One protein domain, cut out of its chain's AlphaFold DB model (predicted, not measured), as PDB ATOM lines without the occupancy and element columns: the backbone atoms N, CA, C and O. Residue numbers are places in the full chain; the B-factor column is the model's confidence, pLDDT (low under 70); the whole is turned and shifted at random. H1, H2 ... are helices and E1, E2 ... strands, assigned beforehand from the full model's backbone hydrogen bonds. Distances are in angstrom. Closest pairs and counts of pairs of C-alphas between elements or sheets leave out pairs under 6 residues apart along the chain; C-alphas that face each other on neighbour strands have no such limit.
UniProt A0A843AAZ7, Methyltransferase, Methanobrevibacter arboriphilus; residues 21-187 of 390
ATOM      1  N   ASN A  21      10.095  46.609 -26.655       69.12
ATOM      2  CA  ASN A  21      11.347  47.364 -26.722       69.12
ATOM      3  C   ASN A  21      11.902  47.398 -28.157       69.12
ATOM      4  O   ASN A  21      12.533  46.434 -28.594       69.12
ATOM      5  N   LEU A  22      11.726  48.535 -28.840       71.19
ATOM      6  CA  LEU A  22      12.157  48.754 -30.225       71.19
ATOM      7  C   LEU A  22      13.630  48.373 -30.461       71.19
ATOM      8  O   LEU A  22      13.934  47.683 -31.427       71.19
ATOM      9  N   SER A  23      14.536  48.724 -29.538       70.38
ATOM     10  CA  SER A  23      15.992  48.538 -29.701       70.38
ATOM     11  C   SER A  23      16.432  47.090 -29.937       70.38
ATOM     12  O   SER A  23      17.468  46.862 -30.555       70.38
ATOM     13  N   LYS A  24      15.661  46.110 -29.447       77.88
ATOM     14  CA  LYS A  24      15.983  44.682 -29.587       77.88
ATOM     15  C   LYS A  24      15.589  44.111 -30.950       77.88
ATOM     16  O   LYS A  24      16.087  43.054 -31.325       77.88
ATOM     17  N   GLU A  25      14.701  44.793 -31.666       86.12
ATOM     18  CA  GLU A  25      14.128  44.322 -32.929       86.12
ATOM     19  C   GLU A  25      14.765  44.977 -34.151       86.12
ATOM     20  O   GLU A  25      14.625  44.461 -35.259       86.12
ATOM     21  N   ILE A  26      15.460  46.105 -33.959       90.88
ATOM     22  CA  ILE A  26      16.074  46.848 -35.056       90.88
ATOM     23  C   ILE A  26      17.191  46.032 -35.705       90.88
ATOM     24  O   ILE A  26      18.144  45.570 -35.065       90.88
ATOM     25  N   ILE A  27      17.084  45.908 -37.022       93.94
ATOM     26  CA  ILE A  27      18.139  45.383 -37.874       93.94
ATOM     27  C   ILE A  27      18.954  46.576 -38.363       93.94
ATOM     28  O   ILE A  27      18.415  47.551 -38.885       93.94
ATOM     29  N   ASN A  28      20.263  46.502 -38.166       93.31
ATOM     30  CA  ASN A  28      21.220  47.545 -38.495       93.31
ATOM     31  C   ASN A  28      22.356  46.964 -39.340       93.31
ATOM     32  O   ASN A  28      22.529  45.748 -39.426       93.31
ATOM     33  N   THR A  29      23.152  47.836 -39.948       90.56
ATOM     34  CA  THR A  29      24.260  47.458 -40.846       90.56
ATOM     35  C   THR A  29      25.220  46.410 -40.270       90.56
ATOM     36  O   THR A  29      25.763  45.607 -41.024       90.56
ATOM     37  N   GLU A  30      25.379  46.351 -38.948       89.12
ATOM     38  CA  GLU A  30      26.270  45.408 -38.262       89.12
ATOM     39  C   GLU A  30      25.659  44.011 -38.122       89.12
ATOM     40  O   GLU A  30      26.382  43.013 -38.121       89.12
ATOM     41  N   ASN A  31      24.331  43.917 -38.025       91.94
ATOM     42  CA  ASN A  31      23.629  42.655 -37.820       91.94
ATOM     43  C   ASN A  31      22.849  42.154 -39.052       91.94
ATOM     44  O   ASN A  31      22.361  41.023 -38.995       91.94
ATOM     45  N   ILE A  32      22.784  42.907 -40.166       92.56
ATOM     46  CA  ILE A  32      22.079  42.513 -41.407       92.56
ATOM     47  C   ILE A  32      22.397  41.065 -41.795       92.56
ATOM     48  O   ILE A  32      21.487  40.256 -41.954       92.56
ATOM     49  N   ASN A  33      23.679  40.702 -41.904       90.56
ATOM     50  CA  ASN A  33      24.065  39.368 -42.377       90.56
ATOM     51  C   ASN A  33      23.613  38.249 -41.426       90.56
ATOM     52  O   ASN A  33      23.208  37.181 -41.881       90.56
ATOM     53  N   ASN A  34      23.630  38.486 -40.114       90.62
ATOM     54  CA  ASN A  34      23.125  37.518 -39.140       90.62
ATOM     55  C   ASN A  34      21.596  37.445 -39.154       90.62
ATOM     56  O   ASN A  34      21.031  36.359 -39.032       90.62
ATOM     57  N   SER A  35      20.926  38.577 -39.347       90.62
ATOM     58  CA  SER A  35      19.474  38.642 -39.478       90.62
ATOM     59  C   SER A  35      18.974  37.916 -40.726       90.62
ATOM     60  O   SER A  35      17.984  37.195 -40.644       90.62
ATOM     61  N   LEU A  36      19.687  38.012 -41.853       90.00
ATOM     62  CA  LEU A  36      19.351  37.312 -43.099       90.00
ATOM     63  C   LEU A  36      19.381  35.783 -42.960       90.00
ATOM     64  O   LEU A  36      18.561  35.090 -43.559       90.00
ATOM     65  N   LYS A  37      20.242  35.233 -42.095       86.56
ATOM     66  CA  LYS A  37      20.263  33.785 -41.813       86.56
ATOM     67  C   LYS A  37      18.940  33.268 -41.233       86.56
ATOM     68  O   LYS A  37      18.713  32.057 -41.250       86.56
ATOM     69  N   LYS A  38      18.072  34.145 -40.704       84.00
ATOM     70  CA  LYS A  38      16.744  33.774 -40.187       84.00
ATOM     71  C   LYS A  38      15.764  33.383 -41.295       84.00
ATOM     72  O   LYS A  38      14.865  32.602 -41.000       84.00
ATOM     73  N   THR A  39      15.949  33.893 -42.513       85.19
ATOM     74  CA  THR A  39      15.022  33.707 -43.646       85.19
ATOM     75  C   THR A  39      15.610  32.899 -44.810       85.19
ATOM     76  O   THR A  39      14.887  32.501 -45.720       85.19
ATOM     77  N   GLN A  40      16.916  32.617 -44.772       85.25
ATOM     78  CA  GLN A  40      17.608  31.771 -45.750       85.25
ATOM     79  C   GLN A  40      17.398  30.280 -45.476       85.25
ATOM     80  O   GLN A  40      17.438  29.842 -44.325       85.25
ATOM     81  N   GLN A  41      17.241  29.482 -46.527       89.00
ATOM     82  CA  GLN A  41      17.143  28.027 -46.416       89.00
ATOM     83  C   GLN A  41      18.495  27.375 -46.089       89.00
ATOM     84  O   GLN A  41      19.550  27.939 -46.375       89.00
ATOM     85  N   CYS A  42      18.467  26.197 -45.467       89.94
ATOM     86  CA  CYS A  42      19.621  25.292 -45.423       89.94
ATOM     87  C   CYS A  42      19.456  24.194 -46.493       89.94
ATOM     88  O   CYS A  42      18.357  24.080 -47.043       89.94
ATOM     89  N   PRO A  43      20.489  23.382 -46.787       89.88
ATOM     90  CA  PRO A  43      20.396  22.318 -47.796       89.88
ATOM     91  C   PRO A  43      19.229  21.343 -47.562       89.88
ATOM     92  O   PRO A  43      18.581  20.903 -48.504       89.88
ATOM     93  N   GLU A  44      18.895  21.095 -46.296       91.31
ATOM     94  CA  GLU A  44      17.833  20.177 -45.875       91.31
ATOM     95  C   GLU A  44      16.417  20.770 -45.959       91.31
ATOM     96  O   GLU A  44      15.432  20.053 -45.810       91.31
ATOM     97  N   CYS A  45      16.266  22.083 -46.146       91.00
ATOM     98  CA  CYS A  45      14.952  22.732 -46.098       91.00
ATOM     99  C   CYS A  45      14.029  22.307 -47.246       91.00
ATOM    100  O   CYS A  45      12.821  22.184 -47.046       91.00
ATOM    101  N   GLU A  46      14.588  22.130 -48.440       85.38
ATOM    102  CA  GLU A  46      13.821  21.785 -49.639       85.38
ATOM    103  C   GLU A  46      13.598  20.275 -49.742       85.38
ATOM    104  O   GLU A  46      12.494  19.843 -50.055       85.38
ATOM    105  N   ILE A  47      14.605  19.481 -49.359       83.31
ATOM    106  CA  ILE A  47      14.527  18.014 -49.289       83.31
ATOM    107  C   ILE A  47      13.427  17.576 -48.314       83.31
ATOM    108  O   ILE A  47      12.654  16.671 -48.613       83.31
ATOM    109  N   ASN A  48      13.322  18.253 -47.168       77.56
ATOM    110  CA  ASN A  48      12.359  17.915 -46.120       77.56
ATOM    111  C   ASN A  48      11.032  18.682 -46.242       77.56
ATOM    112  O   ASN A  48      10.271  18.744 -45.276       77.56
ATOM    113  N   LEU A  49      10.745  19.304 -47.392       86.50
ATOM    114  CA  LEU A  49       9.450  19.939 -47.618       86.50
ATOM    115  C   LEU A  49       8.397  18.844 -47.873       86.50
ATOM    116  O   LEU A  49       8.442  18.212 -48.926       86.50
ATOM    117  N   PRO A  50       7.416  18.632 -46.972       83.81
ATOM    118  CA  PRO A  50       6.476  17.518 -47.107       83.81
ATOM    119  C   PRO A  50       5.580  17.659 -48.340       83.81
ATOM    120  O   PRO A  50       5.170  16.669 -48.940       83.81
ATOM    121  N   ILE A  51       5.252  18.899 -48.715       90.44
ATOM    122  CA  ILE A  51       4.372  19.197 -49.839       90.44
ATOM    123  C   ILE A  51       4.573  20.627 -50.338       90.44
ATOM    124  O   ILE A  51       4.810  21.562 -49.570       90.44
ATOM    125  N   LYS A  52       4.398  20.816 -51.647       92.88
ATOM    126  CA  LYS A  52       4.306  22.134 -52.276       92.88
ATOM    127  C   LYS A  52       2.842  22.568 -52.379       92.88
ATOM    128  O   LYS A  52       2.093  22.045 -53.203       92.88
ATOM    129  N   ILE A  53       2.443  23.545 -51.565       94.69
ATOM    130  CA  ILE A  53       1.064  24.049 -51.519       94.69
ATOM    131  C   ILE A  53       0.760  24.919 -52.750       94.69
ATOM    132  O   ILE A  53       1.479  25.866 -53.073       94.69
ATOM    133  N   LYS A  54      -0.344  24.632 -53.445       95.75
ATOM    134  CA  LYS A  54      -0.851  25.446 -54.557       95.75
ATOM    135  C   LYS A  54      -1.680  26.608 -54.007       95.75
ATOM    136  O   LYS A  54      -2.700  26.402 -53.356       95.75
ATOM    137  N   LYS A  55      -1.294  27.841 -54.353       94.62
ATOM    138  CA  LYS A  55      -1.853  29.085 -53.776       94.62
ATOM    139  C   LYS A  55      -3.367  29.280 -53.941       94.62
ATOM    140  O   LYS A  55      -3.979  29.955 -53.118       94.62
ATOM    141  N   PHE A  56      -3.954  28.734 -55.006       96.56
ATOM    142  CA  PHE A  56      -5.367  28.931 -55.359       96.56
ATOM    143  C   PHE A  56      -6.274  27.757 -54.977       96.56
ATOM    144  O   PHE A  56      -7.491  27.928 -54.936       96.56
ATOM    145  N   LYS A  57      -5.699  26.586 -54.693       97.31
ATOM    146  CA  LYS A  57      -6.449  25.384 -54.320       97.31
ATOM    147  C   LYS A  57      -6.738  25.413 -52.814       97.31
ATOM    148  O   LYS A  57      -5.917  25.943 -52.063       97.31
ATOM    149  N   ASN A  58      -7.890  24.899 -52.379       97.44
ATOM    150  CA  ASN A  58      -8.202  24.841 -50.949       97.44
ATOM    151  C   ASN A  58      -7.189  23.961 -50.204       97.44
ATOM    152  O   ASN A  58      -6.594  23.052 -50.789       97.44
ATOM    153  N   ILE A  59      -6.940  24.267 -48.932       97.12
ATOM    154  CA  ILE A  59      -5.926  23.565 -48.134       97.12
ATOM    155  C   ILE A  59      -6.328  22.121 -47.799       97.12
ATOM    156  O   ILE A  59      -5.485  21.235 -47.853       97.12
ATOM    157  N   ASP A  60      -7.607  21.858 -47.546       95.94
ATOM    158  CA  ASP A  60      -8.155  20.529 -47.230       95.94
ATOM    159  C   ASP A  60      -8.141  19.560 -48.420       95.94
ATOM    160  O   ASP A  60      -8.063  18.350 -48.243       95.94
ATOM    161  N   GLU A  61      -8.142  20.079 -49.644       96.75
ATOM    162  CA  GLU A  61      -7.968  19.278 -50.859       96.75
ATOM    163  C   GLU A  61      -6.492  18.922 -51.153       96.75
ATOM    164  O   GLU A  61      -6.188  18.336 -52.203       96.75
ATOM    165  N   GLN A  62      -5.554  19.381 -50.320       95.75
ATOM    166  CA  GLN A  62      -4.106  19.249 -50.533       95.75
ATOM    167  C   GLN A  62      -3.394  18.562 -49.375       95.75
ATOM    168  O   GLN A  62      -2.426  17.844 -49.611       95.75
ATOM    169  N   VAL A  63      -3.850  18.799 -48.147       95.06
ATOM    170  CA  VAL A  63      -3.259  18.274 -46.918       95.06
ATOM    171  C   VAL A  63      -4.358  17.877 -45.942       95.06
ATOM    172  O   VAL A  63      -5.384  18.547 -45.836       95.06
ATOM    173  N   ASN A  64      -4.124  16.799 -45.198       95.31
ATOM    174  CA  ASN A  64      -4.971  16.442 -44.071       95.31
ATOM    175  C   ASN A  64      -4.736  17.447 -42.932       95.31
ATOM    176  O   ASN A  64      -3.640  17.536 -42.383       95.31
ATOM    177  N   LEU A  65      -5.765  18.225 -42.587       95.25
ATOM    178  CA  LEU A  65      -5.647  19.310 -41.607       95.25
ATOM    179  C   LEU A  65      -5.326  18.811 -40.191       95.25
ATOM    180  O   LEU A  65      -4.756  19.567 -39.407       95.25
ATOM    181  N   CYS A  66      -5.648  17.554 -39.875       94.75
ATOM    182  CA  CYS A  66      -5.313  16.945 -38.589       94.75
ATOM    183  C   CYS A  66      -3.799  16.775 -38.390       94.75
ATOM    184  O   CYS A  66      -3.346  16.773 -37.252       94.75
ATOM    185  N   ASP A  67      -3.027  16.691 -39.477       94.62
ATOM    186  CA  ASP A  67      -1.572  16.502 -39.426       94.62
ATOM    187  C   ASP A  67      -0.816  17.836 -39.286       94.62
ATOM    188  O   ASP A  67       0.406  17.855 -39.145       94.62
ATOM    189  N   ILE A  68      -1.521  18.972 -39.364       96.25
ATOM    190  CA  ILE A  68      -0.905  20.300 -39.334       96.25
ATOM    191  C   ILE A  68      -0.834  20.813 -37.900       96.25
ATOM    192  O   ILE A  68      -1.851  21.167 -37.294       96.25
ATOM    193  N   ASP A  69       0.395  20.938 -37.415       96.38
ATOM    194  CA  ASP A  69       0.746  21.511 -36.122       96.38
ATOM    195  C   ASP A  69       1.976  22.441 -36.233       96.38
ATOM    196  O   ASP A  69       2.369  22.904 -37.315       96.38
ATOM    197  N   ASN A  70       2.600  22.773 -35.101       96.25
ATOM    198  CA  ASN A  70       3.797  23.609 -35.087       96.25
ATOM    199  C   ASN A  70       5.045  22.908 -35.671       96.25
ATOM    200  O   ASN A  70       5.998  23.603 -36.020       96.25
ATOM    201  N   GLU A  71       5.068  21.587 -35.823       95.81
ATOM    202  CA  GLU A  71       6.229  20.823 -36.298       95.81
ATOM    203  C   GLU A  71       6.078  20.343 -37.748       95.81
ATOM    204  O   GLU A  71       7.082  20.111 -38.428       95.81
ATOM    205  N   PHE A  72       4.856  20.307 -38.280       95.75
ATOM    206  CA  PHE A  72       4.582  19.983 -39.676       95.75
ATOM    207  C   PHE A  72       5.413  20.849 -40.639       95.75
ATOM    208  O   PHE A  72       5.346  22.086 -40.632       95.75
ATOM    209  N   GLY A  73       6.231  20.187 -41.465       94.00
ATOM    210  CA  GLY A  73       7.146  20.815 -42.425       94.00
ATOM    211  C   GLY A  73       8.320  21.586 -41.810       94.00
ATOM    212  O   GLY A  73       8.924  22.418 -42.498       94.00
ATOM    213  N   ARG A  74       8.639  21.363 -40.526       95.50
ATOM    214  CA  ARG A  74       9.809  21.949 -39.861       95.50
ATOM    215  C   ARG A  74      11.077  21.189 -40.222       95.50
ATOM    216  O   ARG A  74      11.241  20.012 -39.939       95.50
ATOM    217  N   CYS A  75      12.012  21.914 -40.819       95.31
ATOM    218  CA  CYS A  75      13.353  21.425 -41.085       95.31
ATOM    219  C   CYS A  75      14.162  21.323 -39.779       95.31
ATOM    220  O   CYS A  75      13.945  22.104 -38.848       95.31
ATOM    221  N   SER A  76      15.175  20.453 -39.747       93.12
ATOM    222  CA  SER A  76      16.128  20.295 -38.635       93.12
ATOM    223  C   SER A  76      16.834  21.599 -38.228       93.12
ATOM    224  O   SER A  76      17.181  21.788 -37.065       93.12
ATOM    225  N   CYS A  77      16.972  22.567 -39.142       93.56
ATOM    226  CA  CYS A  77      17.479  23.905 -38.814       93.56
ATOM    227  C   CYS A  77      16.465  24.790 -38.048       93.56
ATOM    228  O   CYS A  77      16.727  25.974 -37.796       93.56
ATOM    229  N   GLY A  78      15.285  24.252 -37.732       94.12
ATOM    230  CA  GLY A  78      14.193  24.899 -37.007       94.12
ATOM    231  C   GLY A  78      13.337  25.848 -37.848       94.12
ATOM    232  O   GLY A  78      12.613  26.657 -37.268       94.12
ATOM    233  N   LYS A  79      13.428  25.796 -39.183       95.19
ATOM    234  CA  LYS A  79      12.689  26.687 -40.098       95.19
ATOM    235  C   LYS A  79      11.566  25.953 -40.820       95.19
ATOM    236  O   LYS A  79      11.694  24.759 -41.084       95.19
ATOM    237  N   ARG A  80      10.521  26.688 -41.200       95.50
ATOM    238  CA  ARG A  80       9.413  26.200 -42.035       95.50
ATOM    239  C   ARG A  80       9.261  27.034 -43.295       95.50
ATOM    240  O   ARG A  80       9.526  28.235 -43.278       95.50
ATOM    241  N   HIS A  81       8.830  26.403 -44.381       95.56
ATOM    242  CA  HIS A  81       8.484  27.123 -45.606       95.56
ATOM    243  C   HIS A  81       7.273  28.036 -45.354       95.56
ATOM    244  O   HIS A  81       6.319  27.622 -44.691       95.56
ATOM    245  N   LEU A  82       7.285  29.257 -45.901       95.75
ATOM    246  CA  LEU A  82       6.214  30.246 -45.704       95.75
ATOM    247  C   LEU A  82       4.816  29.671 -45.972       95.75
ATOM    248  O   LEU A  82       3.919  29.823 -45.151       95.75
ATOM    249  N   ASP A  83       4.640  28.977 -47.094       96.00
ATOM    250  CA  ASP A  83       3.336  28.422 -47.474       96.00
ATOM    251  C   ASP A  83       2.814  27.376 -46.471       96.00
ATOM    252  O   ASP A  83       1.606  27.281 -46.266       96.00
ATOM    253  N   ILE A  84       3.701  26.636 -45.795       96.88
ATOM    254  CA  ILE A  84       3.320  25.690 -44.735       96.88
ATOM    255  C   ILE A  84       2.832  26.451 -43.498       96.88
ATOM    256  O   ILE A  84       1.770  26.144 -42.962       96.88
ATOM    257  N   ILE A  85       3.555  27.502 -43.100       97.88
ATOM    258  CA  ILE A  85       3.174  28.373 -41.976       97.88
ATOM    259  C   ILE A  85       1.801  28.999 -42.238       97.88
ATOM    260  O   ILE A  85       0.918  28.954 -41.386       97.88
ATOM    261  N   MET A  86       1.589  29.537 -43.439       98.25
ATOM    262  CA  MET A  86       0.320  30.163 -43.813       98.25
ATOM    263  C   MET A  86      -0.828  29.153 -43.930       98.25
ATOM    264  O   MET A  86      -1.970  29.499 -43.641       98.25
ATOM    265  N   THR A  87      -0.538  27.902 -44.298       98.06
ATOM    266  CA  THR A  87      -1.526  26.810 -44.275       98.06
ATOM    267  C   THR A  87      -1.961  26.497 -42.841       98.06
ATOM    268  O   THR A  87      -3.155  26.345 -42.596       98.06
ATOM    269  N   HIS A  88      -1.031  26.491 -41.879       98.50
ATOM    270  CA  HIS A  88      -1.360  26.323 -40.459       98.50
ATOM    271  C   HIS A  88      -2.252  27.460 -39.938       98.50
ATOM    272  O   HIS A  88      -3.263  27.206 -39.289       98.50
ATOM    273  N   VAL A  89      -1.966  28.709 -40.319       98.62
ATOM    274  CA  VAL A  89      -2.844  29.843 -39.983       98.62
ATOM    275  C   VAL A  89      -4.237  29.682 -40.596       98.62
ATOM    276  O   VAL A  89      -5.232  29.929 -39.925       98.62
ATOM    277  N   LEU A  90      -4.333  29.254 -41.857       98.44
ATOM    278  CA  LEU A  90      -5.625  29.022 -42.510       98.44
ATOM    279  C   LEU A  90      -6.437  27.907 -41.842       98.44
ATOM    280  O   LEU A  90      -7.660  28.027 -41.789       98.44
ATOM    281  N   LYS A  91      -5.781  26.856 -41.328       98.31
ATOM    282  CA  LYS A  91      -6.430  25.833 -40.497       98.31
ATOM    283  C   LYS A  91      -7.061  26.477 -39.261       98.31
ATOM    284  O   LYS A  91      -8.268  26.360 -39.099       98.31
ATOM    285  N   ILE A  92      -6.293  27.248 -38.484       98.56
ATOM    286  CA  ILE A  92      -6.809  27.954 -37.295       98.56
ATOM    287  C   ILE A  92      -7.997  28.850 -37.673       98.56
ATOM    288  O   ILE A  92      -9.037  28.821 -37.028       98.56
ATOM    289  N   MET A  93      -7.892  29.612 -38.765       98.31
ATOM    290  CA  MET A  93      -8.998  30.455 -39.238       98.31
ATOM    291  C   MET A  93     -10.254  29.647 -39.602       98.31
ATOM    292  O   MET A  93     -11.363  30.143 -39.403       98.31
ATOM    293  N   LYS A  94     -10.096  28.435 -40.149       97.50
ATOM    294  CA  LYS A  94     -11.202  27.527 -40.485       97.50
ATOM    295  C   LYS A  94     -11.850  26.950 -39.228       97.50
ATOM    296  O   LYS A  94     -13.078  26.961 -39.141       97.50
ATOM    297  N   ASP A  95     -11.045  26.518 -38.263       97.69
ATOM    298  CA  ASP A  95     -11.500  25.966 -36.981       97.69
ATOM    299  C   ASP A  95     -12.267  27.029 -36.170       97.69
ATOM    300  O   ASP A  95     -13.370  26.779 -35.679       97.69
ATOM    301  N   GLU A  96     -11.767  28.268 -36.192       97.88
ATOM    302  CA  GLU A  96     -12.391  29.465 -35.607       97.88
ATOM    303  C   GLU A  96     -13.511  30.072 -36.478       97.88
ATOM    304  O   GLU A  96     -14.048  31.144 -36.184       97.88
ATOM    305  N   LYS A  97     -13.899  29.388 -37.563       97.00
ATOM    306  CA  LYS A  97     -15.040  29.720 -38.437       97.00
ATOM    307  C   LYS A  97     -14.981  31.125 -39.058       97.00
ATOM    308  O   LYS A  97     -16.030  31.716 -39.349       97.00
ATOM    309  N   ILE A  98     -13.786  31.663 -39.324       97.19
ATOM    310  CA  ILE A  98     -13.634  32.885 -40.130       97.19
ATOM    311  C   ILE A  98     -14.088  32.591 -41.559       97.19
ATOM    312  O   ILE A  98     -13.486  31.795 -42.272       97.19
ATOM    313  N   LYS A  99     -15.114  33.306 -42.023       95.88
ATOM    314  CA  LYS A  99     -15.620  33.163 -43.391       95.88
ATOM    315  C   LYS A  99     -14.644  33.767 -44.402       95.88
ATOM    316  O   LYS A  99     -14.562  34.983 -44.539       95.88
ATOM    317  N   LEU A 100     -13.958  32.908 -45.151       95.56
ATOM    318  CA  LEU A 100     -13.178  33.280 -46.332       95.56
ATOM    319  C   LEU A 100     -13.919  32.889 -47.611       95.56
ATOM    320  O   LEU A 100     -14.756  31.990 -47.600       95.56
ATOM    321  N   ARG A 101     -13.568  33.527 -48.738       93.75
ATOM    322  CA  ARG A 101     -14.081  33.121 -50.057       93.75
ATOM    323  C   ARG A 101     -13.743  31.658 -50.347       93.75
ATOM    324  O   ARG A 101     -14.632  30.901 -50.692       93.75
ATOM    325  N   ASN A 102     -12.463  31.312 -50.200       96.31
ATOM    326  CA  ASN A 102     -11.910  29.959 -50.260       96.31
ATOM    327  C   ASN A 102     -10.791  29.882 -49.211       96.31
ATOM    328  O   ASN A 102     -10.046  30.857 -49.068       96.31
ATOM    329  N   TYR A 103     -10.610  28.744 -48.541       97.25
ATOM    330  CA  TYR A 103      -9.507  28.544 -47.594       97.25
ATOM    331  C   TYR A 103      -8.231  28.167 -48.353       97.25
ATOM    332  O   TYR A 103      -7.830  27.008 -48.408       97.25
ATOM    333  N   ASN A 104      -7.609  29.160 -48.988       97.75
ATOM    334  CA  ASN A 104      -6.375  29.017 -49.756       97.75
ATOM    335  C   ASN A 104      -5.410  30.176 -49.464       97.75
ATOM    336  O   ASN A 104      -5.804  31.208 -48.920       97.75
ATOM    337  N   LEU A 105      -4.138  30.031 -49.847       96.88
ATOM    338  CA  LEU A 105      -3.103  31.033 -49.547       96.88
ATOM    339  C   LEU A 105      -3.383  32.403 -50.181       96.88
ATOM    340  O   LEU A 105      -2.914  33.419 -49.678       96.88
ATOM    341  N   ARG A 106      -4.138  32.453 -51.285       95.75
ATOM    342  CA  ARG A 106      -4.496  33.708 -51.958       95.75
ATOM    343  C   ARG A 106      -5.490  34.552 -51.158       95.75
ATOM    344  O   ARG A 106      -5.410  35.775 -51.227       95.75
ATOM    345  N   ASN A 107      -6.430  33.909 -50.472       96.06
ATOM    346  CA  ASN A 107      -7.485  34.573 -49.705       96.06
ATOM    347  C   ASN A 107      -7.208  34.582 -48.195       96.06
ATOM    348  O   ASN A 107      -8.035  35.076 -47.437       96.06
ATOM    349  N   GLY A 108      -6.085  34.007 -47.764       96.12
ATOM    350  CA  GLY A 108      -5.639  34.042 -46.380       96.12
ATOM    351  C   GLY A 108      -5.014  35.378 -45.971       96.12
ATOM    352  O   GLY A 108      -5.024  36.351 -46.733       96.12
ATOM    353  N   PRO A 109      -4.434  35.435 -44.762       97.00
ATOM    354  CA  PRO A 109      -3.741  36.616 -44.271       97.00
ATOM    355  C   PRO A 109      -2.543  36.984 -45.143       97.00
ATOM    356  O   PRO A 109      -1.870  36.121 -45.706       97.00
ATOM    357  N   VAL A 110      -2.236  38.275 -45.207       96.88
ATOM    358  CA  VAL A 110      -1.048  38.780 -45.894       96.88
ATOM    359  C   VAL A 110       0.183  38.520 -45.021       96.88
ATOM    360  O   VAL A 110       0.227  39.017 -43.891       96.88
ATOM    361  N   PRO A 111       1.189  37.772 -45.516       96.44
ATOM    362  CA  PRO A 111       2.430  37.542 -44.792       96.44
ATOM    363  C   PRO A 111       3.373  38.745 -44.919       96.44
ATOM    364  O   PRO A 111       3.707  39.180 -46.020       96.44
ATOM    365  N   LEU A 112       3.845  39.257 -43.786       95.88
ATOM    366  CA  LEU A 112       4.756  40.397 -43.681       95.88
ATOM    367  C   LEU A 112       6.046  39.929 -42.997       95.88
ATOM    368  O   LEU A 112       6.148  39.835 -41.774       95.88
ATOM    369  N   ILE A 113       7.020  39.560 -43.822       94.50
ATOM    370  CA  ILE A 113       8.228  38.821 -43.431       94.50
ATOM    371  C   ILE A 113       9.285  39.769 -42.860       94.50
ATOM    372  O   ILE A 113       9.404  40.905 -43.314       94.50
ATOM    373  N   THR A 114      10.087  39.308 -41.895       93.69
ATOM    374  CA  THR A 114      11.211  40.085 -41.359       93.69
ATOM    375  C   THR A 114      12.455  39.228 -41.041       93.69
ATOM    376  O   THR A 114      12.361  38.268 -40.272       93.69
ATOM    377  N   PRO A 115      13.648  39.574 -41.570       93.44
ATOM    378  CA  PRO A 115      13.870  40.554 -42.633       93.44
ATOM    379  C   PRO A 115      13.278  40.098 -43.975       93.44
ATOM    380  O   PRO A 115      13.433  38.936 -44.357       93.44
ATOM    381  N   LEU A 116      12.658  41.016 -44.715       92.12
ATOM    382  CA  LEU A 116      12.240  40.764 -46.092       92.12
ATOM    383  C   LEU A 116      13.389  41.046 -47.072       92.12
ATOM    384  O   LEU A 116      14.130  42.017 -46.920       92.12
ATOM    385  N   THR A 117      13.516  40.181 -48.079       86.44
ATOM    386  CA  THR A 117      14.469  40.273 -49.198       86.44
ATOM    387  C   THR A 117      13.802  39.788 -50.484       86.44
ATOM    388  O   THR A 117      12.734  39.181 -50.421       86.44
ATOM    389  N   ASN A 118      14.473  39.950 -51.625       80.56
ATOM    390  CA  ASN A 118      14.017  39.460 -52.932       80.56
ATOM    391  C   ASN A 118      14.299  37.968 -53.196       80.56
ATOM    392  O   ASN A 118      14.326  37.527 -54.342       80.56
ATOM    393  N   HIS A 119      14.514  37.167 -52.148       79.00
ATOM    394  CA  HIS A 119      14.771  35.737 -52.307       79.00
ATOM    395  C   HIS A 119      13.473  34.963 -52.633       79.00
ATOM    396  O   HIS A 119      12.479  35.133 -51.924       79.00
ATOM    397  N   PRO A 120      13.459  34.086 -53.658       71.75
ATOM    398  CA  PRO A 120      12.237  33.417 -54.123       71.75
ATOM    399  C   PRO A 120      11.713  32.334 -53.167       71.75
ATOM    400  O   PRO A 120      10.505  32.114 -53.091       71.75
ATOM    401  N   HIS A 121      12.607  31.674 -52.425       80.50
ATOM    402  CA  HIS A 121      12.268  30.624 -51.460       80.50
ATOM    403  C   HIS A 121      12.459  31.135 -50.039       80.50
ATOM    404  O   HIS A 121      13.567  31.529 -49.665       80.50
ATOM    405  N   ILE A 122      11.382  31.152 -49.254       88.62
ATOM    406  CA  ILE A 122      11.367  31.788 -47.937       88.62
ATOM    407  C   ILE A 122      11.119  30.727 -46.870       88.62
ATOM    408  O   ILE A 122      10.020  30.177 -46.757       88.62
ATOM    409  N   TYR A 123      12.151  30.487 -46.061       93.56
ATOM    410  CA  TYR A 123      12.114  29.589 -44.913       93.56
ATOM    411  C   TYR A 123      12.315  30.381 -43.633       93.56
ATOM    412  O   TYR A 123      13.359  30.992 -43.423       93.56
ATOM    413  N   LEU A 124      11.312  30.363 -42.769       94.94
ATOM    414  CA  LEU A 124      11.204  31.263 -41.633       94.94
ATOM    415  C   LEU A 124      11.524  30.546 -40.328       94.94
ATOM    416  O   LEU A 124      11.057  29.434 -40.081       94.94
ATOM    417  N   LYS A 125      12.327  31.198 -39.484       94.75
ATOM    418  CA  LYS A 125      12.554  30.793 -38.091       94.75
ATOM    419  C   LYS A 125      11.470  31.390 -37.182       94.75
ATOM    420  O   LYS A 125      10.740  32.295 -37.583       94.75
ATOM    421  N   LYS A 126      11.413  30.936 -35.928       95.38
ATOM    422  CA  LYS A 126      10.585  31.545 -34.878       95.38
ATOM    423  C   LYS A 126      10.701  33.076 -34.857       95.38
ATOM    424  O   LYS A 126      11.806  33.608 -35.009       95.38
ATOM    425  N   ASN A 127       9.580  33.755 -34.632       95.12
ATOM    426  CA  ASN A 127       9.469  35.214 -34.560       95.12
ATOM    427  C   ASN A 127      10.028  35.973 -35.785       95.12
ATOM    428  O   ASN A 127      10.797  36.927 -35.636       95.12
ATOM    429  N   SER A 128       9.671  35.555 -37.000       95.19
ATOM    430  CA  SER A 128      10.109  36.205 -38.250       95.19
ATOM    431  C   SER A 128       8.969  36.576 -39.204       95.19
ATOM    432  O   SER A 128       9.220  37.030 -40.322       95.19
ATOM    433  N   LEU A 129       7.718  36.445 -38.754       97.06
ATOM    434  CA  LEU A 129       6.530  36.753 -39.539       97.06
ATOM    435  C   LEU A 129       5.545  37.627 -38.759       97.06
ATOM    436  O   LEU A 129       5.280  37.402 -37.578       97.06
ATOM    437  N   ILE A 130       4.973  38.611 -39.439       97.94
ATOM    438  CA  ILE A 130       3.768  39.324 -39.018       97.94
ATOM    439  C   ILE A 130       2.667  38.948 -40.009       97.94
ATOM    440  O   ILE A 130       2.945  38.783 -41.197       97.94
ATOM    441  N   ILE A 131       1.427  38.816 -39.551       98.50
ATOM    442  CA  ILE A 131       0.278  38.578 -40.435       98.50
ATOM    443  C   ILE A 131      -0.736  39.717 -40.343       98.50
ATOM    444  O   ILE A 131      -0.923  40.316 -39.283       98.50
ATOM    445  N   LEU A 132      -1.398  40.008 -41.462       98.38
ATOM    446  CA  LEU A 132      -2.442  41.025 -41.573       98.38
ATOM    447  C   LEU A 132      -3.690  40.435 -42.232       98.38
ATOM    448  O   LEU A 132      -3.604  39.867 -43.320       98.38
ATOM    449  N   HIS A 133      -4.854  40.617 -41.612       98.06
ATOM    450  CA  HIS A 133      -6.134  40.251 -42.221       98.06
ATOM    451  C   HIS A 133      -7.290  41.080 -41.644       98.06
ATOM    452  O   HIS A 133      -7.256  41.484 -40.483       98.06
ATOM    453  N   THR A 134      -8.341  41.316 -42.427       97.00
ATOM    454  CA  THR A 134      -9.504  42.131 -42.028       97.00
ATOM    455  C   THR A 134     -10.319  41.494 -40.904       97.00
ATOM    456  O   THR A 134     -10.776  42.185 -39.992       97.00
ATOM    457  N   ASP A 135     -10.448  40.170 -40.925       96.94
ATOM    458  CA  ASP A 135     -11.397  39.443 -40.069       96.94
ATOM    459  C   ASP A 135     -10.777  38.789 -38.831       96.94
ATOM    460  O   ASP A 135     -11.482  38.162 -38.048       96.94
ATOM    461  N   LEU A 136      -9.476  38.983 -38.591       97.75
ATOM    462  CA  LEU A 136      -8.855  38.496 -37.358       97.75
ATOM    463  C   LEU A 136      -9.372  39.268 -36.131       97.75
ATOM    464  O   LEU A 136      -9.722  40.457 -36.196       97.75
ATOM    465  N   THR A 137      -9.402  38.574 -34.995       97.69
ATOM    466  CA  THR A 137      -9.813  39.093 -33.683       97.69
ATOM    467  C   THR A 137      -8.688  38.907 -32.666       97.69
ATOM    468  O   THR A 137      -7.714  38.205 -32.932       97.69
ATOM    469  N   LYS A 138      -8.799  39.536 -31.487       98.00
ATOM    470  CA  LYS A 138      -7.800  39.358 -30.419       98.00
ATOM    471  C   LYS A 138      -7.703  37.903 -29.951       98.00
ATOM    472  O   LYS A 138      -6.597  37.430 -29.764       98.00
ATOM    473  N   HIS A 139      -8.839  37.217 -29.823       98.12
ATOM    474  CA  HIS A 139      -8.890  35.807 -29.432       98.12
ATOM    475  C   HIS A 139      -8.124  34.917 -30.418       98.12
ATOM    476  O   HIS A 139      -7.209  34.201 -30.035       98.12
ATOM    477  N   ILE A 140      -8.417  35.059 -31.713       98.38
ATOM    478  CA  ILE A 140      -7.757  34.273 -32.764       98.38
ATOM    479  C   ILE A 140      -6.266  34.628 -32.851       98.38
ATOM    480  O   ILE A 140      -5.430  33.767 -33.097       98.38
ATOM    481  N   ALA A 141      -5.905  35.891 -32.605       98.50
ATOM    482  CA  ALA A 141      -4.508  36.306 -32.535       98.50
ATOM    483  C   ALA A 141      -3.732  35.643 -31.384       98.50
ATOM    484  O   ALA A 141      -2.527  35.451 -31.524       98.50
ATOM    485  N   GLU A 142      -4.384  35.315 -30.266       98.44
ATOM    486  CA  GLU A 142      -3.758  34.583 -29.156       98.44
ATOM    487  C   GLU A 142      -3.481  33.137 -29.556       98.44
ATOM    488  O   GLU A 142      -2.324  32.728 -29.518       98.44
ATOM    489  N   ILE A 143      -4.485  32.438 -30.095       98.56
ATOM    490  CA  ILE A 143      -4.334  31.068 -30.615       98.56
ATOM    491  C   ILE A 143      -3.200  30.998 -31.648       98.56
ATOM    492  O   ILE A 143      -2.314  30.155 -31.557       98.56
ATOM    493  N   ILE A 144      -3.170  31.931 -32.607       98.69
ATOM    494  CA  ILE A 144      -2.132  31.962 -33.647       98.69
ATOM    495  C   ILE A 144      -0.725  32.111 -33.054       98.69
ATOM    496  O   ILE A 144       0.196  31.455 -33.534       98.69
ATOM    497  N   LEU A 145      -0.525  32.981 -32.060       98.12
ATOM    498  CA  LEU A 145       0.803  33.165 -31.465       98.12
ATOM    499  C   LEU A 145       1.227  31.977 -30.598       98.12
ATOM    500  O   LEU A 145       2.425  31.697 -30.521       98.12
ATOM    501  N   ASP A 146       0.270  31.287 -29.981       98.12
ATOM    502  CA  ASP A 146       0.539  30.106 -29.164       98.12
ATOM    503  C   ASP A 146       0.855  28.876 -30.040       98.12
ATOM    504  O   ASP A 146       1.766  28.107 -29.722       98.12
ATOM    505  N   GLU A 147       0.180  28.720 -31.184       98.12
ATOM    506  CA  GLU A 147       0.321  27.550 -32.065       98.12
ATOM    507  C   GLU A 147       1.341  27.721 -33.206       98.12
ATOM    508  O   GLU A 147       1.910  26.738 -33.693       98.12
ATOM    509  N   VAL A 148       1.605  28.949 -33.669       98.56
ATOM    510  CA  VAL A 148       2.425  29.208 -34.867       98.56
ATOM    511  C   VAL A 148       3.676  30.010 -34.517       98.56
ATOM    512  O   VAL A 148       3.732  31.232 -34.649       98.56
ATOM    513  N   SER A 149       4.738  29.302 -34.133       97.69
ATOM    514  CA  SER A 149       5.934  29.915 -33.532       97.69
ATOM    515  C   SER A 149       6.724  30.898 -34.416       97.69
ATOM    516  O   SER A 149       7.539  31.676 -33.909       97.69
ATOM    517  N   GLU A 150       6.545  30.888 -35.739       98.06
ATOM    518  CA  GLU A 150       7.142  31.870 -36.655       98.06
ATOM    519  C   GLU A 150       6.466  33.239 -36.590       98.06
ATOM    520  O   GLU A 150       7.112  34.244 -36.911       98.06
ATOM    521  N   ILE A 151       5.205  33.296 -36.161       98.44
ATOM    522  CA  ILE A 151       4.437  34.533 -36.080       98.44
ATOM    523  C   ILE A 151       4.793  35.244 -34.783       98.44
ATOM    524  O   ILE A 151       4.673  34.693 -33.697       98.44
ATOM    525  N   LYS A 152       5.230  36.497 -34.904       96.25
ATOM    526  CA  LYS A 152       5.488  37.376 -33.757       96.25
ATOM    527  C   LYS A 152       4.447  38.466 -33.573       96.25
ATOM    528  O   LYS A 152       4.412  39.068 -32.506       96.25
ATOM    529  N   GLY A 153       3.631  38.747 -34.588       97.38
ATOM    530  CA  GLY A 153       2.659  39.835 -34.560       97.38
ATOM    531  C   GLY A 153       1.451  39.564 -35.442       97.38
ATOM    532  O   GLY A 153       1.576  39.027 -36.545       97.38
ATOM    533  N   VAL A 154       0.282  39.973 -34.958       98.44
ATOM    534  CA  VAL A 154      -0.998  39.812 -35.650       98.44
ATOM    535  C   VAL A 154      -1.693  41.166 -35.733       98.44
ATOM    536  O   VAL A 154      -1.974  41.810 -34.715       98.44
ATOM    537  N   LEU A 155      -1.975  41.595 -36.961       97.94
ATOM    538  CA  LEU A 155      -2.601  42.871 -37.281       97.94
ATOM    539  C   LEU A 155      -3.983  42.665 -37.905       97.94
ATOM    540  O   LEU A 155      -4.220  41.713 -38.654       97.94
ATOM    541  N   LYS A 156      -4.881  43.615 -37.641       97.81
ATOM    542  CA  LYS A 156      -6.180  43.740 -38.298       97.81
ATOM    543  C   LYS A 156      -6.198  44.952 -39.220       97.81
ATOM    544  O   LYS A 156      -5.911  46.066 -38.781       97.81
ATOM    545  N   GLY A 157      -6.590  44.734 -40.470       96.44
ATOM    546  CA  GLY A 157      -6.725  45.783 -41.478       96.44
ATOM    547  C   GLY A 157      -6.721  45.233 -42.899       96.44
ATOM    548  O   GLY A 157      -6.547  44.029 -43.105       96.44
ATOM    549  N   ASN A 158      -6.919  46.117 -43.875       94.44
ATOM    550  CA  ASN A 158      -6.923  45.765 -45.288       94.44
ATOM    551  C   ASN A 158      -5.607  46.200 -45.949       94.44
ATOM    552  O   ASN A 158      -5.281  47.380 -46.001       94.44
ATOM    553  N   SER A 159      -4.867  45.242 -46.509       92.06
ATOM    554  CA  SER A 159      -3.601  45.511 -47.215       92.06
ATOM    555  C   SER A 159      -3.718  46.448 -48.425       92.06
ATOM    556  O   SER A 159      -2.702  46.947 -48.897       92.06
ATOM    557  N   ARG A 160      -4.934  46.682 -48.937       90.12
ATOM    558  CA  ARG A 160      -5.198  47.619 -50.041       90.12
ATOM    559  C   ARG A 160      -5.368  49.065 -49.584       90.12
ATOM    560  O   ARG A 160      -5.420  49.946 -50.430       90.12
ATOM    561  N   GLU A 161      -5.507  49.305 -48.285       90.50
ATOM    562  CA  GLU A 161      -5.627  50.655 -47.745       90.50
ATOM    563  C   GLU A 161      -4.251  51.287 -47.561       90.50
ATOM    564  O   GLU A 161      -3.321  50.656 -47.045       90.50
ATOM    565  N   THR A 162      -4.147  52.565 -47.913       90.94
ATOM    566  CA  THR A 162      -2.958  53.364 -47.631       90.94
ATOM    567  C   THR A 162      -2.914  53.753 -46.157       90.94
ATOM    568  O   THR A 162      -3.694  54.580 -45.686       90.94
ATOM    569  N   VAL A 163      -1.993  53.128 -45.421       90.81
ATOM    570  CA  VAL A 163      -1.631  53.498 -44.047       90.81
ATOM    571  C   VAL A 163      -0.702  54.705 -44.068       90.81
ATOM    572  O   VAL A 163       0.307  54.702 -44.769       90.81
ATOM    573  N   GLY A 164      -1.018  55.704 -43.251       88.81
ATOM    574  CA  GLY A 164      -0.306  56.972 -43.192       88.81
ATOM    575  C   GLY A 164      -1.249  58.159 -43.313       88.81
ATOM    576  O   GLY A 164      -2.434  58.074 -42.976       88.81
ATOM    577  N   LYS A 165      -0.701  59.273 -43.797       88.62
ATOM    578  CA  LYS A 165      -1.422  60.522 -44.023       88.62
ATOM    579  C   LYS A 165      -1.108  61.032 -45.425       88.62
ATOM    580  O   LYS A 165       0.045  61.330 -45.708       88.62
ATOM    581  N   ILE A 166      -2.124  61.085 -46.287       86.06
ATOM    582  CA  ILE A 166      -1.971  61.463 -47.703       86.06
ATOM    583  C   ILE A 166      -1.678  62.962 -47.834       86.06
ATOM    584  O   ILE A 166      -0.737  63.355 -48.514       86.06
ATOM    585  N   ASP A 167      -2.456  63.798 -47.146       84.44
ATOM    586  CA  ASP A 167      -2.258  65.246 -47.085       84.44
ATOM    587  C   ASP A 167      -2.725  65.815 -45.732       84.44
ATOM    588  O   ASP A 167      -3.127  65.085 -44.822       84.44
ATOM    589  N   SER A 168      -2.638  67.137 -45.562       83.06
ATOM    590  CA  SER A 168      -2.994  67.803 -44.303       83.06
ATOM    591  C   SER A 168      -4.477  67.730 -43.944       83.06
ATOM    592  O   SER A 168      -4.809  67.949 -42.778       83.06
ATOM    593  N   ASN A 169      -5.342  67.459 -44.920       85.50
ATOM    594  CA  ASN A 169      -6.797  67.447 -44.787       85.50
ATOM    595  C   ASN A 169      -7.352  66.019 -44.670       85.50
ATOM    596  O   ASN A 169      -8.486  65.840 -44.233       85.50
ATOM    597  N   CYS A 170      -6.567  65.012 -45.051       83.12
ATOM    598  CA  CYS A 170      -6.925  63.606 -44.943       83.12
ATOM    599  C   CYS A 170      -6.788  63.071 -43.510       83.12
ATOM    600  O   CYS A 170      -5.906  63.468 -42.739       83.12
ATOM    601  N   GLU A 171      -7.638  62.096 -43.187       87.00
ATOM    602  CA  GLU A 171      -7.543  61.334 -41.946       87.00
ATOM    603  C   GLU A 171      -6.299  60.441 -41.916       87.00
ATOM    604  O   GLU A 171      -5.837  59.914 -42.930       87.00
ATOM    605  N   GLU A 172      -5.785  60.243 -40.707       88.75
ATOM    606  CA  GLU A 172      -4.658  59.362 -40.436       88.75
ATOM    607  C   GLU A 172      -5.140  57.913 -40.360       88.75
ATOM    608  O   GLU A 172      -5.985  57.566 -39.530       88.75
ATOM    609  N   LYS A 173      -4.581  57.045 -41.205       89.94
ATOM    610  CA  LYS A 173      -4.949  55.627 -41.262       89.94
ATOM    611  C   LYS A 173      -3.844  54.755 -40.683       89.94
ATOM    612  O   LYS A 173      -2.666  54.971 -40.945       89.94
ATOM    613  N   SER A 174      -4.231  53.742 -39.912       91.56
ATOM    614  CA  SER A 174      -3.324  52.744 -39.334       91.56
ATOM    615  C   SER A 174      -4.012  51.389 -39.229       91.56
ATOM    616  O   SER A 174      -5.234  51.317 -39.087       91.56
ATOM    617  N   TYR A 175      -3.230  50.312 -39.265       94.19
ATOM    618  CA  TYR A 175      -3.745  48.998 -38.899       94.19
ATOM    619  C   TYR A 175      -3.900  48.893 -37.382       94.19
ATOM    620  O   TYR A 175      -3.241  49.587 -36.603       94.19
ATOM    621  N   LYS A 176      -4.755  47.975 -36.940       93.75
ATOM    622  CA  LYS A 176      -4.941  47.682 -35.521       93.75
ATOM    623  C   LYS A 176      -4.039  46.526 -35.108       93.75
ATOM    624  O   LYS A 176      -4.150  45.434 -35.657       93.75
ATOM    625  N   ILE A 177      -3.210  46.729 -34.088       94.44
ATOM    626  CA  ILE A 177      -2.500  45.621 -33.440       94.44
ATOM    627  C   ILE A 177      -3.515  44.786 -32.652       94.44
ATOM    628  O   ILE A 177      -4.247  45.313 -31.808       94.44
ATOM    629  N   LEU A 178      -3.564  43.481 -32.921       96.25
ATOM    630  CA  LEU A 178      -4.351  42.538 -32.129       96.25
ATOM    631  C   LEU A 178      -3.509  41.933 -31.006       96.25
ATOM    632  O   LEU A 178      -3.958  41.926 -29.859       96.25
ATOM    633  N   LYS A 179      -2.291  41.478 -31.326       95.38
ATOM    634  CA  LYS A 179      -1.341  40.886 -30.373       95.38
ATOM    635  C   LYS A 179       0.079  40.880 -30.955       95.38
ATOM    636  O   LYS A 179       0.254  40.836 -32.173       95.38
ATOM    637  N   GLY A 180       1.081  40.873 -30.078       93.12
ATOM    638  CA  GLY A 180       2.482  40.666 -30.444       93.12
ATOM    639  C   GLY A 180       3.224  41.921 -30.912       93.12
ATOM    640  O   GLY A 180       2.855  43.046 -30.580       93.12
ATOM    641  N   ASN A 181       4.310  41.696 -31.647       90.19
ATOM    642  CA  ASN A 181       5.268  42.684 -32.123       90.19
ATOM    643  C   ASN A 181       5.195  42.825 -33.647       90.19
ATOM    644  O   ASN A 181       5.306  41.835 -34.368       90.19
ATOM    645  N   ASP A 182       5.068  44.054 -34.140       93.38
ATOM    646  CA  ASP A 182       4.901  44.355 -35.559       93.38
ATOM    647  C   ASP A 182       6.089  45.105 -36.194       93.38
ATOM    648  O   ASP A 182       5.952  45.709 -37.259       93.38
ATOM    649  N   ILE A 183       7.279  45.047 -35.585       92.81
ATOM    650  CA  ILE A 183       8.502  45.557 -36.215       92.81
ATOM    651  C   ILE A 183       8.942  44.636 -37.338       92.81
ATOM    652  O   ILE A 183       9.270  43.462 -37.131       92.81
ATOM    653  N   ARG A 184       9.038  45.201 -38.530       92.94
ATOM    654  CA  ARG A 184       9.578  44.551 -39.717       92.94
ATOM    655  C   ARG A 184      10.810  45.301 -40.201       92.94
ATOM    656  O   ARG A 184      10.958  46.487 -39.939       92.94
ATOM    657  N   CYS A 185      11.683  44.614 -40.920       94.62
ATOM    658  CA  CYS A 185      12.762  45.247 -41.656       94.62
ATOM    659  C   CYS A 185      12.785  44.748 -43.099       94.62
ATOM    660  O   CYS A 185      12.728  43.540 -43.337       94.62
ATOM    661  N   ASP A 186      12.899  45.678 -44.037       94.56
ATOM    662  CA  ASP A 186      13.193  45.401 -45.437       94.56
ATOM    663  C   ASP A 186      14.689  45.605 -45.670       94.56
ATOM    664  O   ASP A 186      15.248  46.645 -45.308       94.56
ATOM    665  N   ILE A 187      15.349  44.610 -46.259       94.00
ATOM    666  CA  ILE A 187      16.752  44.715 -46.657       94.00
ATOM    667  C   ILE A 187      16.783  45.038 -48.141       94.00
ATOM    668  O   ILE A 187      16.579  44.160 -48.976       94.00
TER     669      ILE A 187
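AT A GLANCE: This is residues 21 to 187 of the 390 residues of the protein "Methyltransferase" of Methanobrevibacter arboriphilus (UniProt A0A843AAZ7). With little regular structure, this is a small twisted sheet with helices H3 and H4 over one face, amid long loops; residues 166 to 171 stick out. The 167 printed residues include four helices and five strands, ordered H1 H2 H3 E1 E2 H4 E3 E4 E5. The mixed sheet runs E1 E2 E3 E4; the class is mixed, with only 58 residues in named elements. It is compact, radius of gyration 16.3 A, spanning 52 by 43 by 26 A.

IN THESE COORDINATES: Find H1, residues 32 to 36, at C-alpha 32 (22.079, 42.513, -41.407); then H2, residues 44 to 47; H3, residues 82 to 95, 20.2 A from first to last C-alpha; E1, residues 110 to 113; E2, residues 129 to 133; H4, residues 138 to 147, 14.4 A; E3, residues 151 to 156; E4, residues 176 to 180; and E5, residues 183 to 187, which ends at C-alpha 187 (16.752, 44.715, -46.657).

HOW THE PARTS SIT: Hairpin E1 and E2 is antiparallel (N 112 to O 130, 2.8 A), E2 and E3 parallel (N 152 to O 129, 2.8 A), hairpin E3 and E4 antiparallel (N 156 to O 176, 2.8 A). H3, with residues 89 to 93 alone, touches H4, closest C-alphas Val 89 and Ile 144, 6.7 A. H1, H3 and H4 have every O i to N i+4 pair within hydrogen-bond range; H2 is too short. E5 pairs with no named strand.

THE WHOLE: C-alphas 47 and 169, the farthest apart, are 54.0 A apart. The printed part has no cut; residue 21 is under 70.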